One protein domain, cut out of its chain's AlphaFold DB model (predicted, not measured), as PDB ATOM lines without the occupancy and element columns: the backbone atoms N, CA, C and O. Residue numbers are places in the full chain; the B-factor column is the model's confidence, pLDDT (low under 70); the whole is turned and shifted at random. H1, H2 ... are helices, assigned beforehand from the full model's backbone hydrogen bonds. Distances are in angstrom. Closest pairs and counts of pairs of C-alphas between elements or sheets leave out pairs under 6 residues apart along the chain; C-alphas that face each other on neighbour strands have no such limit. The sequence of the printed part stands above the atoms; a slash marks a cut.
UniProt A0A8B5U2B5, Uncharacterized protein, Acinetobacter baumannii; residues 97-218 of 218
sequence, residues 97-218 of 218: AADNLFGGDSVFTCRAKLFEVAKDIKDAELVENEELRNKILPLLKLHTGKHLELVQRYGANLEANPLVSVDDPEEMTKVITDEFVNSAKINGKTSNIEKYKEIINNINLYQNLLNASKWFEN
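Overview. This is residues 97 to 218 of the 218 residues of an uncharacterized protein of Acinetobacter baumannii (UniProt A0A8B5U2B5). Long helices H3 and H6 lie side by side and, with H2 slanting over both, form an up-and-down bundle, each running against the one before; short H4 and H5 pack on H6, short H1 on H2. The printed part has 122 residues, six named helices, H1 to H6 in order, and no named strand: all helix. It is compact, with radius of gyration of the C-alphas 15.7 A and spans 46 by 34 by 20 A.

Along the chain. H3, residues 130 to 153, spans 34.6 A; H6, residues 192 to 215, spans 34.8 A, from C-alpha 192 (55.355, -15.464, -48.995) to C-alpha 215 (21.336, -21.566, -44.632). H2 is residues 106 to 123, H1 97 to 100, H4 169 to 174, H5 178 to 183.

Arrangement. H6, the hub, touches H3 at a shallow tilt of 27 degrees, opposite ways; closest C-alphas, Thr 144 and Leu 209, 5.7 A. H2 and H3 form a hairpin. Every O i to N i+4 pair is within hydrogen-bond range in H2, H4, H5 and H6, 18 of 20 in H3; H1 is too short.

Size, cuts and confidence. The printed part has no cut. The H3 to H4 link is long. Residues 97 to 108 and 218 are under pLDDT 70.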
ATOM      1  N   ALA A  97      35.287 -32.131 -30.170       59.94
ATOM      2  CA  ALA A  97      35.999 -33.081 -29.306       59.94
ATOM      3  C   ALA A  97      37.515 -33.172 -29.596       59.94
ATOM      4  O   ALA A  97      38.280 -33.679 -28.775       59.94
ATOM      5  N   ALA A  98      37.966 -32.668 -30.750       51.22
ATOM      6  CA  ALA A  98      39.372 -32.689 -31.156       51.22
ATOM      7  C   ALA A  98      40.266 -31.675 -30.412       51.22
ATOM      8  O   ALA A  98      41.487 -31.775 -30.523       51.22
ATOM      9  N   ASP A  99      39.704 -30.750 -29.626       49.22
ATOM     10  CA  ASP A  99      40.495 -29.756 -28.882       49.22
ATOM     11  C   ASP A  99      41.304 -30.351 -27.707       49.22
ATOM     12  O   ASP A  99      42.206 -29.693 -27.194       49.22
ATOM     13  N   ASN A 100      41.061 -31.612 -27.314       39.28
ATOM     14  CA  ASN A 100      41.621 -32.173 -26.074       39.28
ATOM     15  C   ASN A 100      42.769 -33.193 -26.231       39.28
ATOM     16  O   ASN A 100      43.333 -33.583 -25.211       39.28
ATOM     17  N   LEU A 101      43.133 -33.655 -27.439       37.22
ATOM     18  CA  LEU A 101      44.068 -34.797 -27.575       37.22
ATOM     19  C   LEU A 101      45.363 -34.541 -28.361       37.22
ATOM     20  O   LEU A 101      46.374 -35.137 -28.002       37.22
ATOM     21  N   PHE A 102      45.405 -33.650 -29.359       36.31
ATOM     22  CA  PHE A 102      46.646 -33.359 -30.099       36.31
ATOM     23  C   PHE A 102      46.678 -31.895 -30.564       36.31
ATOM     24  O   PHE A 102      45.876 -31.474 -31.392       36.31
ATOM     25  N   GLY A 103      47.578 -31.102 -29.974       34.06
ATOM     26  CA  GLY A 103      47.648 -29.653 -30.164       34.06
ATOM     27  C   GLY A 103      48.137 -29.197 -31.543       34.06
ATOM     28  O   GLY A 103      48.879 -29.897 -32.227       34.06
ATOM     29  N   GLY A 104      47.758 -27.965 -31.900       38.16
ATOM     30  CA  GLY A 104      48.431 -27.135 -32.909       38.16
ATOM     31  C   GLY A 104      47.540 -26.615 -34.038       38.16
ATOM     32  O   GLY A 104      47.671 -25.455 -34.411       38.16
ATOM     33  N   ASP A 105      46.601 -27.432 -34.518       52.91
ATOM     34  CA  ASP A 105      45.755 -27.144 -35.698       52.91
ATOM     35  C   ASP A 105      44.249 -27.367 -35.420       52.91
ATOM     36  O   ASP A 105      43.401 -27.477 -36.312       52.91
ATOM     37  N   SER A 106      43.909 -27.480 -34.131       58.12
ATOM     38  CA  SER A 106      42.602 -27.944 -33.657       58.12
ATOM     39  C   SER A 106      41.473 -26.965 -33.987       58.12
ATOM     40  O   SER A 106      40.367 -27.390 -34.316       58.12
ATOM     41  N   VAL A 107      41.764 -25.661 -34.010       60.88
ATOM     42  CA  VAL A 107      40.757 -24.613 -34.229       60.88
ATOM     43  C   VAL A 107      40.358 -24.493 -35.706       60.88
ATOM     44  O   VAL A 107      39.166 -24.385 -36.002       60.88
ATOM     45  N   PHE A 108      41.318 -24.543 -36.640       66.44
ATOM     46  CA  PHE A 108      41.016 -24.579 -38.079       66.44
ATOM     47  C   PHE A 108      40.260 -25.866 -38.425       66.44
ATOM     48  O   PHE A 108      39.204 -25.820 -39.057       66.44
ATOM     49  N   THR A 109      40.733 -27.002 -37.906       72.56
ATOM     50  CA  THR A 109      40.101 -28.315 -38.094       72.56
ATOM     51  C   THR A 109      38.675 -28.360 -37.538       72.56
ATOM     52  O   THR A 109      37.777 -28.879 -38.196       72.56
ATOM     53  N   CYS A 110      38.433 -27.798 -36.352       79.12
ATOM     54  CA  CYS A 110      37.099 -27.714 -35.755       79.12
ATOM     55  C   CYS A 110      36.142 -26.893 -36.630       79.12
ATOM     56  O   CYS A 110      35.027 -27.325 -36.914       79.12
ATOM     57  N   ARG A 111      36.590 -25.732 -37.116       83.56
ATOM     58  CA  ARG A 111      35.790 -24.860 -37.987       83.56
ATOM     59  C   ARG A 111      35.483 -25.502 -39.339       83.56
ATOM     60  O   ARG A 111      34.343 -25.438 -39.786       83.56
ATOM     61  N   ALA A 112      36.465 -26.153 -39.957       85.88
ATOM     62  CA  ALA A 112      36.256 -26.909 -41.189       85.88
ATOM     63  C   ALA A 112      35.236 -28.044 -40.983       85.88
ATOM     64  O   ALA A 112      34.280 -28.147 -41.745       85.88
ATOM     65  N   LYS A 113      35.362 -28.816 -39.895       85.94
ATOM     66  CA  LYS A 113      34.395 -29.867 -39.535       85.94
ATOM     67  C   LYS A 113      32.997 -29.317 -39.272       85.94
ATOM     68  O   LYS A 113      32.015 -29.928 -39.679       85.94
ATOM     69  N   LEU A 114      32.886 -28.165 -38.610       89.56
ATOM     70  CA  LEU A 114      31.596 -27.518 -38.371       89.56
ATOM     71  C   LEU A 114      30.913 -27.139 -39.693       89.56
ATOM     72  O   LEU A 114      29.713 -27.363 -39.843       89.56
ATOM     73  N   PHE A 115      31.677 -26.625 -40.661       92.75
ATOM     74  CA  PHE A 115      31.176 -26.370 -42.011       92.75
ATOM     75  C   PHE A 115      30.738 -27.658 -42.725       92.75
ATOM     76  O   PHE A 115      29.660 -27.681 -43.313       92.75
ATOM     77  N   GLU A 116      31.522 -28.736 -42.651       92.44
ATOM     78  CA  GLU A 116      31.156 -30.029 -43.250       92.44
ATOM     79  C   GLU A 116      29.843 -30.573 -42.676       92.44
ATOM     80  O   GLU A 116      28.959 -30.971 -43.427       92.44
ATOM     81  N   VAL A 117      29.671 -30.525 -41.353       91.50
ATOM     82  CA  VAL A 117      28.424 -30.962 -40.709       91.50
ATOM     83  C   VAL A 117      27.243 -30.089 -41.142       91.50
ATOM     84  O   VAL A 117      26.177 -30.618 -41.442       91.50
ATOM     85  N   ALA A 118      27.426 -28.769 -41.231       93.94
ATOM     86  CA  ALA A 118      26.396 -27.855 -41.723       93.94
ATOM     87  C   ALA A 118      26.003 -28.145 -43.180       93.94
ATOM     88  O   ALA A 118      24.821 -28.109 -43.523       93.94
ATOM     89  N   LYS A 119      26.987 -28.459 -44.029       96.06
ATOM     90  CA  LYS A 119      26.761 -28.846 -45.421       96.06
ATOM     91  C   LYS A 119      25.991 -30.162 -45.510       96.06
ATOM     92  O   LYS A 119      25.012 -30.218 -46.239       96.06
ATOM     93  N   ASP A 120      26.368 -31.174 -44.738       91.81
ATOM     94  CA  ASP A 120      25.680 -32.467 -44.764       91.81
ATOM     95  C   ASP A 120      24.226 -32.362 -44.272       91.81
ATOM     96  O   ASP A 120      23.349 -33.033 -44.805       91.81
ATOM     97  N   ILE A 121      23.947 -31.497 -43.288       91.88
ATOM     98  CA  ILE A 121      22.569 -31.202 -42.850       91.88
ATOM     99  C   ILE A 121      21.776 -30.528 -43.976       91.88
ATOM    100  O   ILE A 121      20.604 -30.846 -44.178       91.88
ATOM    101  N   LYS A 122      22.409 -29.612 -44.719       94.12
ATOM    102  CA  LYS A 122      21.793 -28.970 -45.883       94.12
ATOM    103  C   LYS A 122      21.505 -29.964 -47.000       94.12
ATOM    104  O   LYS A 122      20.403 -29.954 -47.536       94.12
ATOM    105  N   ASP A 123      22.474 -30.806 -47.336       93.25
ATOM    106  CA  ASP A 123      22.347 -31.811 -48.392       93.25
ATOM    107  C   ASP A 123      21.306 -32.889 -48.023       93.25
ATOM    108  O   ASP A 123      20.711 -33.496 -48.908       93.25
ATOM    109  N   ALA A 124      21.042 -33.088 -46.725       88.50
ATOM    110  CA  ALA A 124      19.956 -33.921 -46.209       88.50
ATOM    111  C   ALA A 124      18.591 -33.204 -46.121       88.50
ATOM    112  O   ALA A 124      17.640 -33.801 -45.630       88.50
ATOM    113  N   GLU A 125      18.486 -31.941 -46.554       92.19
ATOM    114  CA  GLU A 125      17.258 -31.126 -46.508       92.19
ATOM    115  C   GLU A 125      16.698 -30.898 -45.084       92.19
ATOM    116  O   GLU A 125      15.521 -30.607 -44.896       92.19
ATOM    117  N   LEU A 126      17.553 -30.959 -44.056       91.31
ATOM    118  CA  LEU A 126      17.161 -30.845 -42.639       91.31
ATOM    119  C   LEU A 126      17.433 -29.458 -42.028       91.31
ATOM    120  O   LEU A 126      17.496 -29.309 -40.808       91.31
ATOM    121  N   VAL A 127      17.609 -28.431 -42.858       91.50
ATOM    122  CA  VAL A 127      17.978 -27.071 -42.419       91.50
ATOM    123  C   VAL A 127      16.879 -26.408 -41.581       91.50
ATOM    124  O   VAL A 127      17.180 -25.697 -40.623       91.50
ATOM    125  N   GLU A 128      15.612 -26.693 -41.896       91.00
ATOM    126  CA  GLU A 128      14.450 -26.166 -41.167       91.00
ATOM    127  C   GLU A 128      14.156 -26.923 -39.859       91.00
ATOM    128  O   GLU A 128      13.319 -26.488 -39.066       91.00
ATOM    129  N   ASN A 129      14.847 -28.041 -39.591       91.94
ATOM    130  CA  ASN A 129      14.659 -28.789 -38.353       91.94
ATOM    131  C   ASN A 129      15.074 -27.930 -37.147       91.94
ATOM    132  O   ASN A 129      16.243 -27.572 -36.984       91.94
ATOM    133  N   GLU A 130      14.109 -27.623 -36.278       92.19
ATOM    134  CA  GLU A 130      14.292 -26.678 -35.177       92.19
ATOM    135  C   GLU A 130      15.402 -27.106 -34.206       92.19
ATOM    136  O   GLU A 130      16.199 -26.274 -33.769       92.19
ATOM    137  N   GLU A 131      15.505 -28.398 -33.901       90.88
ATOM    138  CA  GLU A 131      16.500 -28.913 -32.961       90.88
ATOM    139  C   GLU A 131      17.922 -28.801 -33.517       90.88
ATOM    140  O   GLU A 131      18.836 -28.374 -32.805       90.88
ATOM    141  N   LEU A 132      18.113 -29.146 -34.795       91.62
ATOM    142  CA  LEU A 132      19.402 -28.995 -35.470       91.62
ATOM    143  C   LEU A 132      19.776 -27.524 -35.614       91.62
ATOM    144  O   LEU A 132      20.895 -27.154 -35.256       91.62
ATOM    145  N   ARG A 133      18.837 -26.677 -36.051       93.81
ATOM    146  CA  ARG A 133      19.034 -25.230 -36.183       93.81
ATOM    147  C   ARG A 133      19.452 -24.598 -34.858       93.81
ATOM    148  O   ARG A 133      20.468 -23.907 -34.806       93.81
ATOM    149  N   ASN A 134      18.722 -24.880 -33.778       92.69
ATOM    150  CA  ASN A 134      19.005 -24.340 -32.445       92.69
ATOM    151  C   ASN A 134      20.368 -24.794 -31.908       92.69
ATOM    152  O   ASN A 134      20.990 -24.075 -31.125       92.69
ATOM    153  N   LYS A 135      20.854 -25.964 -32.340       90.19
ATOM    154  CA  LYS A 135      22.161 -26.483 -31.935       90.19
ATOM    155  C   LYS A 135      23.306 -25.919 -32.776       90.19
ATOM    156  O   LYS A 135      24.323 -25.519 -32.216       90.19
ATOM    157  N   ILE A 136      23.166 -25.879 -34.103       92.81
ATOM    158  CA  ILE A 136      24.270 -25.544 -35.012       92.81
ATOM    159  C   ILE A 136      24.422 -24.042 -35.265       92.81
ATOM    160  O   ILE A 136      25.549 -23.555 -35.330       92.81
ATOM    161  N   LEU A 137      23.325 -23.284 -35.362       93.88
ATOM    162  CA  LEU A 137      23.374 -21.867 -35.737       93.88
ATOM    163  C   LEU A 137      24.162 -21.002 -34.735       93.88
ATOM    164  O   LEU A 137      25.002 -20.215 -35.179       93.88
ATOM    165  N   PRO A 138      23.985 -21.136 -33.403       92.31
ATOM    166  CA  PRO A 138      24.791 -20.376 -32.446       92.31
ATOM    167  C   PRO A 138      26.287 -20.688 -32.563       92.31
ATOM    168  O   PRO A 138      27.122 -19.791 -32.435       92.31
ATOM    169  N   LEU A 139      26.627 -21.950 -32.845       90.94
ATOM    170  CA  LEU A 139      28.008 -22.395 -33.023       90.94
ATOM    171  C   LEU A 139      28.604 -21.829 -34.310       90.94
ATOM    172  O   LEU A 139      29.711 -21.295 -34.275       90.94
ATOM    173  N   LEU A 140      27.861 -21.865 -35.419       93.31
ATOM    174  CA  LEU A 140      28.271 -21.238 -36.674       93.31
ATOM    175  C   LEU A 140      28.527 -19.743 -36.471       93.31
ATOM    176  O   LEU A 140      29.618 -19.279 -36.777       93.31
ATOM    177  N   LYS A 141      27.603 -18.999 -35.851       93.12
ATOM    178  CA  LYS A 141      27.791 -17.564 -35.563       93.12
ATOM    179  C   LYS A 141      29.037 -17.289 -34.727       93.12
ATOM    180  O   LYS A 141      29.854 -16.443 -35.095       93.12
ATOM    181  N   LEU A 142      29.210 -18.026 -33.630       90.12
ATOM    182  CA  LEU A 142      30.362 -17.876 -32.743       90.12
ATOM    183  C   LEU A 142      31.680 -18.147 -33.479       90.12
ATOM    184  O   LEU A 142      32.644 -17.394 -33.340       90.12
ATOM    185  N   HIS A 143      31.737 -19.234 -34.247       89.62
ATOM    186  CA  HIS A 143      32.959 -19.649 -34.923       89.62
ATOM    187  C   HIS A 143      33.263 -18.800 -36.157       89.62
ATOM    188  O   HIS A 143      34.441 -18.539 -36.390       89.62
ATOM    189  N   THR A 144      32.250 -18.294 -36.863       92.50
ATOM    190  CA  THR A 144      32.388 -17.285 -37.924       92.50
ATOM    191  C   THR A 144      33.015 -16.007 -37.377       92.50
ATOM    192  O   THR A 144      34.026 -15.563 -37.915       92.50
ATOM    193  N   GLY A 145      32.504 -15.464 -36.264       90.25
ATOM    194  CA  GLY A 145      33.074 -14.264 -35.632       90.25
ATOM    195  C   GLY A 145      34.520 -14.468 -35.170       90.25
ATOM    196  O   GLY A 145      35.407 -13.693 -35.511       90.25
ATOM    197  N   LYS A 146      34.806 -15.584 -34.485       88.38
ATOM    198  CA  LYS A 146      36.182 -15.918 -34.075       88.38
ATOM    199  C   LYS A 146      37.133 -16.139 -35.257       88.38
ATOM    200  O   LYS A 146      38.343 -15.979 -35.100       88.38
ATOM    201  N   HIS A 147      36.628 -16.601 -36.401       90.62
ATOM    202  CA  HIS A 147      37.447 -16.836 -37.593       90.62
ATOM    203  C   HIS A 147      37.692 -15.543 -38.374       90.62
ATOM    204  O   HIS A 147      38.805 -15.337 -38.846       90.62
ATOM    205  N   LEU A 148      36.713 -14.635 -38.405       91.50
ATOM    206  CA  LEU A 148      36.897 -13.262 -38.875       91.50
ATOM    207  C   LEU A 148      38.025 -12.567 -38.105       91.50
ATOM    208  O   LEU A 148      38.972 -12.077 -38.713       91.50
ATOM    209  N   GLU A 149      37.985 -12.612 -36.770       89.50
ATOM    210  CA  GLU A 149      39.049 -12.043 -35.932       89.50
ATOM    211  C   GLU A 149      40.426 -12.644 -36.250       89.50
ATOM    212  O   GLU A 149      41.433 -11.937 -36.236       89.50
ATOM    213  N   LEU A 150      40.496 -13.951 -36.532       88.19
ATOM    214  CA  LEU A 150      41.744 -14.611 -36.918       88.19
ATOM    215  C   LEU A 150      42.273 -14.070 -38.253       88.19
ATOM    216  O   LEU A 150      43.450 -13.726 -38.334       88.19
ATOM    217  N   VAL A 151      41.412 -13.976 -39.270       89.31
ATOM    218  CA  VAL A 151      41.770 -13.443 -40.593       89.31
ATOM    219  C   VAL A 151      42.251 -11.998 -40.472       89.31
ATOM    220  O   VAL A 151      43.323 -11.655 -40.970       89.31
ATOM    221  N   GLN A 152      41.514 -11.162 -39.739       89.38
ATOM    222  CA  GLN A 152      41.864  -9.757 -39.535       89.38
ATOM    223  C   GLN A 152      43.195  -9.596 -38.782       89.38
ATOM    224  O   GLN A 152      43.939  -8.653 -39.045       89.38
ATOM    225  N   ARG A 153      43.572 -10.536 -37.903       88.75
ATOM    226  CA  ARG A 153      44.871 -10.510 -37.204       88.75
ATOM    227  C   ARG A 153      46.079 -10.724 -38.112       88.75
ATOM    228  O   ARG A 153      47.178 -10.349 -37.703       88.75
ATOM    229  N   TYR A 154      45.932 -11.268 -39.323       87.25
ATOM    230  CA  TYR A 154      47.084 -11.447 -40.219       87.25
ATOM    231  C   TYR A 154      47.776 -10.125 -40.578       87.25
ATOM    232  O   TYR A 154      48.997 -10.107 -40.726       87.25
ATOM    233  N   GLY A 155      47.025  -9.021 -40.634       82.50
ATOM    234  CA  GLY A 155      47.553  -7.680 -40.894       82.50
ATOM    235  C   GLY A 155      47.985  -6.895 -39.656       82.50
ATOM    236  O   GLY A 155      48.293  -5.715 -39.779       82.50
ATOM    237  N   ALA A 156      48.017  -7.501 -38.463       84.81
ATOM    238  CA  ALA A 156      48.257  -6.779 -37.206       84.81
ATOM    239  C   ALA A 156      49.641  -6.103 -37.096       84.81
ATOM    240  O   ALA A 156      49.841  -5.282 -36.206       84.81
ATOM    241  N   ASN A 157      50.597  -6.448 -37.967       83.31
ATOM    242  CA  ASN A 157      51.928  -5.826 -37.997       83.31
ATOM    243  C   ASN A 157      52.013  -4.595 -38.918       83.31
ATOM    244  O   ASN A 157      53.073  -3.979 -38.987       83.31
ATOM    245  N   LEU A 158      50.946  -4.263 -39.646       82.38
ATOM    246  CA  LEU A 158      50.869  -3.054 -40.461       82.38
ATOM    247  C   LEU A 158      50.327  -1.899 -39.615       82.38
ATOM    248  O   LEU A 158      49.385  -2.094 -38.847       82.38
ATOM    249  N   GLU A 159      50.878  -0.692 -39.786       77.94
ATOM    250  CA  GLU A 159      50.363   0.516 -39.115       77.94
ATOM    251  C   GLU A 159      48.888   0.773 -39.459       77.94
ATOM    252  O   GLU A 159      48.098   1.137 -38.589       77.94
ATOM    253  N   ALA A 160      48.508   0.520 -40.713       84.31
ATOM    254  CA  ALA A 160      47.129   0.509 -41.178       84.31
ATOM    255  C   ALA A 160      46.782  -0.899 -41.673       84.31
ATOM    256  O   ALA A 160      47.089  -1.261 -42.808       84.31
ATOM    257  N   ASN A 161      46.172  -1.715 -40.811       85.25
ATOM    258  CA  ASN A 161      45.753  -3.064 -41.179       85.25
ATOM    259  C   ASN A 161      44.558  -3.001 -42.155       85.25
ATOM    260  O   ASN A 161      43.465  -2.618 -41.735       85.25
ATOM    261  N   PRO A 162      44.729  -3.416 -43.424       85.50
ATOM    262  CA  PRO A 162      43.709  -3.243 -44.455       85.50
ATOM    263  C   PRO A 162      42.527  -4.211 -44.314       85.50
ATOM    264  O   PRO A 162      41.533  -4.049 -45.010       85.50
ATOM    265  N   LEU A 163      42.625  -5.213 -43.433       87.56
ATOM    266  CA  LEU A 163      41.534  -6.144 -43.136       87.56
ATOM    267  C   LEU A 163      40.666  -5.680 -41.961       87.56
ATOM    268  O   LEU A 163      39.593  -6.237 -41.742       87.56
ATOM    269  N   VAL A 164      41.107  -4.682 -41.186       84.44
ATOM    270  CA  VAL A 164      40.284  -4.129 -40.103       84.44
ATOM    271  C   VAL A 164      39.055  -3.474 -40.723       84.44
ATOM    272  O   VAL A 164      39.180  -2.652 -41.624       84.44
ATOM    273  N   SER A 165      37.872  -3.852 -40.234       83.81
ATOM    274  CA  SER A 165      36.566  -3.385 -40.730       83.81
ATOM    275  C   SER A 165      36.157  -3.888 -42.118       83.81
ATOM    276  O   SER A 165      35.133  -3.442 -42.632       83.81
ATOM    277  N   VAL A 166      36.905  -4.823 -42.710       89.12
ATOM    278  CA  VAL A 166      36.454  -5.559 -43.894       89.12
ATOM    279  C   VAL A 166      35.830  -6.863 -43.421       89.12
ATOM    280  O   VAL A 166      36.522  -7.704 -42.844       89.12
ATOM    281  N   ASP A 167      34.531  -7.014 -43.669       90.12
ATOM    282  CA  ASP A 167      33.758  -8.207 -43.303       90.12
ATOM    283  C   ASP A 167      33.391  -9.053 -44.533       90.12
ATOM    284  O   ASP A 167      33.024 -10.215 -44.391       90.12
ATOM    285  N   ASP A 168      33.509  -8.512 -45.750       92.75
ATOM    286  CA  ASP A 168      33.221  -9.251 -46.980       92.75
ATOM    287  C   ASP A 168      34.449 -10.054 -47.471       92.75
ATOM    288  O   ASP A 168      35.505  -9.465 -47.716       92.75
ATOM    289  N   PRO A 169      34.348 -11.387 -47.661       92.44
ATOM    290  CA  PRO A 169      35.469 -12.217 -48.111       92.44
ATOM    291  C   PRO A 169      36.067 -11.817 -49.471       92.44
ATOM    292  O   PRO A 169      37.276 -11.974 -49.689       92.44
ATOM    293  N   GLU A 170      35.254 -11.310 -50.405       92.44
ATOM    294  CA  GLU A 170      35.758 -10.885 -51.715       92.44
ATOM    295  C   GLU A 170      36.569  -9.595 -51.590       92.44
ATOM    296  O   GLU A 170      37.643  -9.476 -52.183       92.44
ATOM    297  N   GLU A 171      36.092  -8.638 -50.792       91.88
ATOM    298  CA  GLU A 171      36.847  -7.435 -50.437       91.88
ATOM    299  C   GLU A 171      38.136  -7.763 -49.676       91.88
ATOM    300  O   GLU A 171      39.190  -7.239 -50.041       91.88
ATOM    301  N   MET A 172      38.104  -8.695 -48.713       91.69
ATOM    302  CA  MET A 172      39.310  -9.157 -48.005       91.69
ATOM    303  C   MET A 172      40.378  -9.661 -48.975       91.69
ATOM    304  O   MET A 172      41.561  -9.382 -48.806       91.69
ATOM    305  N   THR A 173      39.969 -10.389 -50.014       91.44
ATOM    306  CA  THR A 173      40.900 -10.928 -51.011       91.44
ATOM    307  C   THR A 173      41.548  -9.820 -51.845       91.44
ATOM    308  O   THR A 173      42.728  -9.912 -52.180       91.44
ATOM    309  N   LYS A 174      40.805  -8.748 -52.153       90.00
ATOM    310  CA  LYS A 174      41.290  -7.611 -52.956       90.00
ATOM    311  C   LYS A 174      42.309  -6.749 -52.217       90.00
ATOM    312  O   LYS A 174      43.159  -6.140 -52.860       90.00
ATOM    313  N   VAL A 175      42.223  -6.682 -50.889       89.31
ATOM    314  CA  VAL A 175      43.122  -5.855 -50.070       89.31
ATOM    315  C   VAL A 175      44.419  -6.570 -49.668       89.31
ATOM    316  O   VAL A 175      45.302  -5.951 -49.074       89.31
ATOM    317  N   ILE A 176      44.575  -7.855 -50.010       90.19
ATOM    318  CA  ILE A 176      45.829  -8.589 -49.809       90.19
ATOM    319  C   ILE A 176      46.839  -8.172 -50.877       90.19
ATOM    320  O   ILE A 176      46.726  -8.535 -52.046       90.19
ATOM    321  N   THR A 177      47.866  -7.449 -50.446       88.75
ATOM    322  CA  THR A 177      49.003  -7.033 -51.275       88.75
ATOM    323  C   THR A 177      50.259  -7.845 -50.952       88.75
ATOM    324  O   THR A 177      50.342  -8.511 -49.919       88.75
ATOM    325  N   ASP A 178      51.288  -7.752 -51.796       88.06
ATOM    326  CA  ASP A 178      52.594  -8.355 -51.494       88.06
ATOM    327  C   ASP A 178      53.185  -7.806 -50.188       88.06
ATOM    328  O   ASP A 178      53.742  -8.555 -49.386       88.06
ATOM    329  N   GLU A 179      53.016  -6.506 -49.928       86.25
ATOM    330  CA  GLU A 179      53.418  -5.858 -48.675       86.25
ATOM    331  C   GLU A 179      52.696  -6.465 -47.464       86.25
ATOM    332  O   GLU A 179      53.330  -6.793 -46.456       86.25
ATOM    333  N   PHE A 180      51.390  -6.711 -47.593       90.06
ATOM    334  CA  PHE A 180      50.615  -7.397 -46.567       90.06
ATOM    335  C   PHE A 180      51.190  -8.786 -46.277       90.06
ATOM    336  O   PHE A 180      51.519  -9.096 -45.130       90.06
ATOM    337  N   VAL A 181      51.385  -9.605 -47.313       89.94
ATOM    338  CA  VAL A 181      51.897 -10.978 -47.181       89.94
ATOM    339  C   VAL A 181      53.304 -10.999 -46.572       89.94
ATOM    340  O   VAL A 181      53.599 -11.843 -45.720       89.94
ATOM    341  N   ASN A 182      54.157 -10.047 -46.959       88.38
ATOM    342  CA  ASN A 182      55.496  -9.871 -46.396       88.38
ATOM    343  C   ASN A 182      55.438  -9.628 -44.880       88.38
ATOM    344  O   ASN A 182      56.177 -10.263 -44.120       88.38
ATOM    345  N   SER A 183      54.535  -8.746 -44.443       84.88
ATOM    346  CA  SER A 183      54.374  -8.341 -43.040       84.88
ATOM    347  C   SER A 183      53.632  -9.364 -42.162       84.88
ATOM    348  O   SER A 183      53.779  -9.362 -40.932       84.88
ATOM    349  N   ALA A 184      52.853 -10.263 -42.772       84.81
ATOM    350  CA  ALA A 184      52.041 -11.237 -42.057       84.81
ATOM    351  C   ALA A 184      52.912 -12.246 -41.287       84.81
ATOM    352  O   ALA A 184      53.852 -12.852 -41.826       84.81
ATOM    353  N   LYS A 185      52.573 -12.459 -40.010       80.81
ATOM    354  CA  LYS A 185      53.158 -13.510 -39.165       80.81
ATOM    355  C   LYS A 185      52.207 -14.696 -39.102       80.81
ATOM    356  O   LYS A 185      51.165 -14.630 -38.461       80.81
ATOM    357  N   ILE A 186      52.600 -15.779 -39.762       82.06
ATOM    358  CA  ILE A 186      51.840 -17.026 -39.823       82.06
ATOM    359  C   ILE A 186      52.737 -18.140 -39.298       82.06
ATOM    360  O   ILE A 186      53.843 -18.349 -39.799       82.06
ATOM    361  N   ASN A 187      52.276 -18.822 -38.250       79.88
ATOM    362  CA  ASN A 187      53.061 -19.845 -37.567       79.88
ATOM    363  C   ASN A 187      53.490 -20.948 -38.543       79.88
ATOM    364  O   ASN A 187      52.682 -21.484 -39.295       79.88
ATOM    365  N   GLY A 188      54.781 -21.280 -38.527       78.12
ATOM    366  CA  GLY A 188      55.342 -22.351 -39.351       78.12
ATOM    367  C   GLY A 188      55.481 -22.038 -40.847       78.12
ATOM    368  O   GLY A 188      55.903 -22.927 -41.579       78.12
ATOM    369  N   LYS A 189      55.163 -20.817 -41.313       82.81
ATOM    370  CA  LYS A 189      55.301 -20.415 -42.726       82.81
ATOM    371  C   LYS A 189      56.328 -19.299 -42.889       82.81
ATOM    372  O   LYS A 189      56.193 -18.220 -42.310       82.81
ATOM    373  N   THR A 190      57.347 -19.545 -43.707       80.56
ATOM    374  CA  THR A 190      58.437 -18.585 -43.963       80.56
ATOM    375  C   THR A 190      58.374 -17.988 -45.365       80.56
ATOM    376  O   THR A 190      58.764 -16.837 -45.545       80.56
ATOM    377  N   SER A 191      57.832 -18.718 -46.344       91.00
ATOM    378  CA  SER A 191      57.675 -18.243 -47.721       91.00
ATOM    379  C   SER A 191      56.410 -17.404 -47.901       91.00
ATOM    380  O   SER A 191      55.331 -17.790 -47.453       91.00
ATOM    381  N   ASN A 192      56.510 -16.299 -48.642       88.38
ATOM    382  CA  ASN A 192      55.355 -15.464 -48.995       88.38
ATOM    383  C   ASN A 192      54.281 -16.238 -49.761       88.38
ATOM    384  O   ASN A 192      53.096 -16.015 -49.545       88.38
ATOM    385  N   ILE A 193      54.676 -17.193 -50.606       90.56
ATOM    386  CA  ILE A 193      53.724 -18.029 -51.348       90.56
ATOM    387  C   ILE A 193      52.899 -18.882 -50.376       90.56
ATOM    388  O   ILE A 193      51.692 -19.031 -50.544       90.56
ATOM    389  N   GLU A 194      53.541 -19.446 -49.352       90.56
ATOM    390  CA  GLU A 194      52.854 -20.259 -48.348       90.56
ATOM    391  C   GLU A 194      51.969 -19.407 -47.442       90.56
ATOM    392  O   GLU A 194      50.843 -19.804 -47.151       90.56
ATOM    393  N   LYS A 195      52.451 -18.225 -47.041       90.38
ATOM    394  CA  LYS A 195      51.662 -17.263 -46.271       90.38
ATOM    395  C   LYS A 195      50.415 -16.830 -47.034       90.38
ATOM    396  O   LYS A 195      49.324 -16.884 -46.482       90.38
ATOM    397  N   TYR A 196      50.568 -16.453 -48.304       91.94
ATOM    398  CA  TYR A 196      49.454 -16.062 -49.164       91.94
ATOM    399  C   TYR A 196      48.414 -17.181 -49.269       91.94
ATOM    400  O   TYR A 196      47.237 -16.950 -49.011       91.94
ATOM    401  N   LYS A 197      48.848 -18.417 -49.558       91.38
ATOM    402  CA  LYS A 197      47.949 -19.582 -49.607       91.38
ATOM    403  C   LYS A 197      47.194 -19.790 -48.296       91.38
ATOM    404  O   LYS A 197      45.996 -20.043 -48.330       91.38
ATOM    405  N   GLU A 198      47.875 -19.670 -47.160       90.06
ATOM    406  CA  GLU A 198      47.250 -19.814 -45.845       90.06
ATOM    407  C   GLU A 198      46.188 -18.734 -45.603       90.06
ATOM    408  O   GLU A 198      45.071 -19.054 -45.198       90.06
ATOM    409  N   ILE A 199      46.492 -17.469 -45.909       91.00
ATOM    410  CA  ILE A 199      45.542 -16.357 -45.764       91.00
ATOM    411  C   ILE A 199      44.293 -16.614 -46.615       91.00
ATOM    412  O   ILE A 199      43.178 -16.546 -46.102       91.00
ATOM    413  N   ILE A 200      44.473 -16.974 -47.890       93.00
ATOM    414  CA  ILE A 200      43.363 -17.262 -48.807       93.00
ATOM    415  C   ILE A 200      42.533 -18.458 -48.326       93.00
ATOM    416  O   ILE A 200      41.306 -18.387 -48.323       93.00
ATOM    417  N   ASN A 201      43.165 -19.535 -47.854       92.12
ATOM    418  CA  ASN A 201      42.445 -20.680 -47.291       92.12
ATOM    419  C   ASN A 201      41.586 -20.281 -46.083       92.12
ATOM    420  O   ASN A 201      40.452 -20.743 -45.947       92.12
ATOM    421  N   ASN A 202      42.101 -19.403 -45.224       91.12
ATOM    422  CA  ASN A 202      41.367 -18.927 -44.059       91.12
ATOM    423  C   ASN A 202      40.210 -17.992 -44.445       91.12
ATOM    424  O   ASN A 202      39.141 -18.114 -43.847       91.12
ATOM    425  N   ILE A 203      40.369 -17.144 -45.467       93.50
ATOM    426  CA  ILE A 203      39.275 -16.329 -46.031       93.50
ATOM    427  C   ILE A 203      38.193 -17.216 -46.656       93.50
ATOM    428  O   ILE A 203      37.009 -17.024 -46.389       93.50
ATOM    429  N   ASN A 204      38.575 -18.242 -47.418       94.25
ATOM    430  CA  ASN A 204      37.620 -19.186 -48.000       94.25
ATOM    431  C   ASN A 204      36.845 -19.948 -46.914       94.25
ATOM    432  O   ASN A 204      35.632 -20.128 -47.017       94.25
ATOM    433  N   LEU A 205      37.519 -20.368 -45.838       93.00
ATOM    434  CA  LEU A 205      36.845 -20.999 -44.703       93.00
ATOM    435  C   LEU A 205      35.890 -20.023 -43.996       93.00
ATOM    436  O   LEU A 205      34.787 -20.419 -43.627       93.00
ATOM    437  N   TYR A 206      36.272 -18.751 -43.851       94.56
ATOM    438  CA  TYR A 206      35.380 -17.710 -43.335       94.56
ATOM    439  C   TYR A 206      34.118 -17.570 -44.200       94.56
ATOM    440  O   TYR A 206      33.007 -17.633 -43.675       94.56
ATOM    441  N   GLN A 207      34.278 -17.474 -45.523       96.06
ATOM    442  CA  GLN A 207      33.165 -17.409 -46.471       96.06
ATOM    443  C   GLN A 207      32.245 -18.632 -46.362       96.06
ATOM    444  O   GLN A 207      31.021 -18.495 -46.356       96.06
ATOM    445  N   ASN A 208      32.820 -19.828 -46.236       95.62
ATOM    446  CA  ASN A 208      32.071 -21.071 -46.076       95.62
ATOM    447  C   ASN A 208      31.229 -21.080 -44.796       95.62
ATOM    448  O   ASN A 208      30.048 -21.422 -44.845       95.62
ATOM    449  N   LEU A 209      31.801 -20.656 -43.668       94.50
ATOM    450  CA  LEU A 209      31.073 -20.546 -42.404       94.50
ATOM    451  C   LEU A 209      29.974 -19.476 -42.464       94.50
ATOM    452  O   LEU A 209      28.872 -19.702 -41.969       94.50
ATOM    453  N   LEU A 210      30.241 -18.338 -43.113       94.94
ATOM    454  CA  LEU A 210      29.257 -17.274 -43.318       94.94
ATOM    455  C   LEU A 210      28.068 -17.765 -44.157       94.94
ATOM    456  O   LEU A 210      26.914 -17.537 -43.798       94.94
ATOM    457  N   ASN A 211      28.345 -18.467 -45.256       95.31
ATOM    458  CA  ASN A 211      27.317 -19.064 -46.104       95.31
ATOM    459  C   ASN A 211      26.531 -20.148 -45.365       95.31
ATOM    460  O   ASN A 211      25.311 -20.203 -45.501       95.31
ATOM    461  N   ALA A 212      27.209 -20.965 -44.556       94.94
ATOM    462  CA  ALA A 212      26.557 -21.973 -43.736       94.94
ATOM    463  C   ALA A 212      25.590 -21.353 -42.727       94.94
ATOM    464  O   ALA A 212      24.455 -21.807 -42.646       94.94
ATOM    465  N   SER A 213      25.980 -20.281 -42.024       94.25
ATOM    466  CA  SER A 213      25.066 -19.554 -41.131       94.25
ATOM    467  C   SER A 213      23.787 -19.126 -41.852       94.25
ATOM    468  O   SER A 213      22.700 -19.379 -41.345       94.25
ATOM    469  N   LYS A 214      23.911 -18.556 -43.060       94.25
ATOM    470  CA  LYS A 214      22.765 -18.084 -43.856       94.25
ATOM    471  C   LYS A 214      21.793 -19.200 -44.237       94.25
ATOM    472  O   LYS A 214      20.618 -18.917 -44.434       94.25
ATOM    473  N   TRP A 215      22.246 -20.450 -44.359       95.06
ATOM    474  CA  TRP A 215      21.336 -21.566 -44.632       95.06
ATOM    475  C   TRP A 215      20.322 -21.736 -43.498       95.06
ATOM    476  O   TRP A 215      19.147 -21.897 -43.779       95.06
ATOM    477  N   PHE A 216      20.763 -21.614 -42.246       93.06
ATOM    478  CA  PHE A 216      19.948 -21.840 -41.046       93.06
ATOM    479  C   PHE A 216      19.226 -20.584 -40.520       93.06
ATOM    480  O   PHE A 216      18.550 -20.657 -39.494       93.06
ATOM    481  N   GLU A 217      19.420 -19.426 -41.158       89.00
ATOM    482  CA  GLU A 217      18.764 -18.157 -40.801       89.00
ATOM    483  C   GLU A 217      17.481 -17.883 -41.592       89.00
ATOM    484  O   GLU A 217      16.679 -17.059 -41.148       89.00
ATOM    485  N   ASN A 218      17.315 -18.550 -42.736       62.47
ATOM    486  CA  ASN A 218      16.102 -18.499 -43.554       62.47
ATOM    487  C   ASN A 218      15.089 -19.543 -43.077       62.47
ATOM    488  O   ASN A 218      13.883 -19.252 -43.222       62.47
TER     489      ASN A 218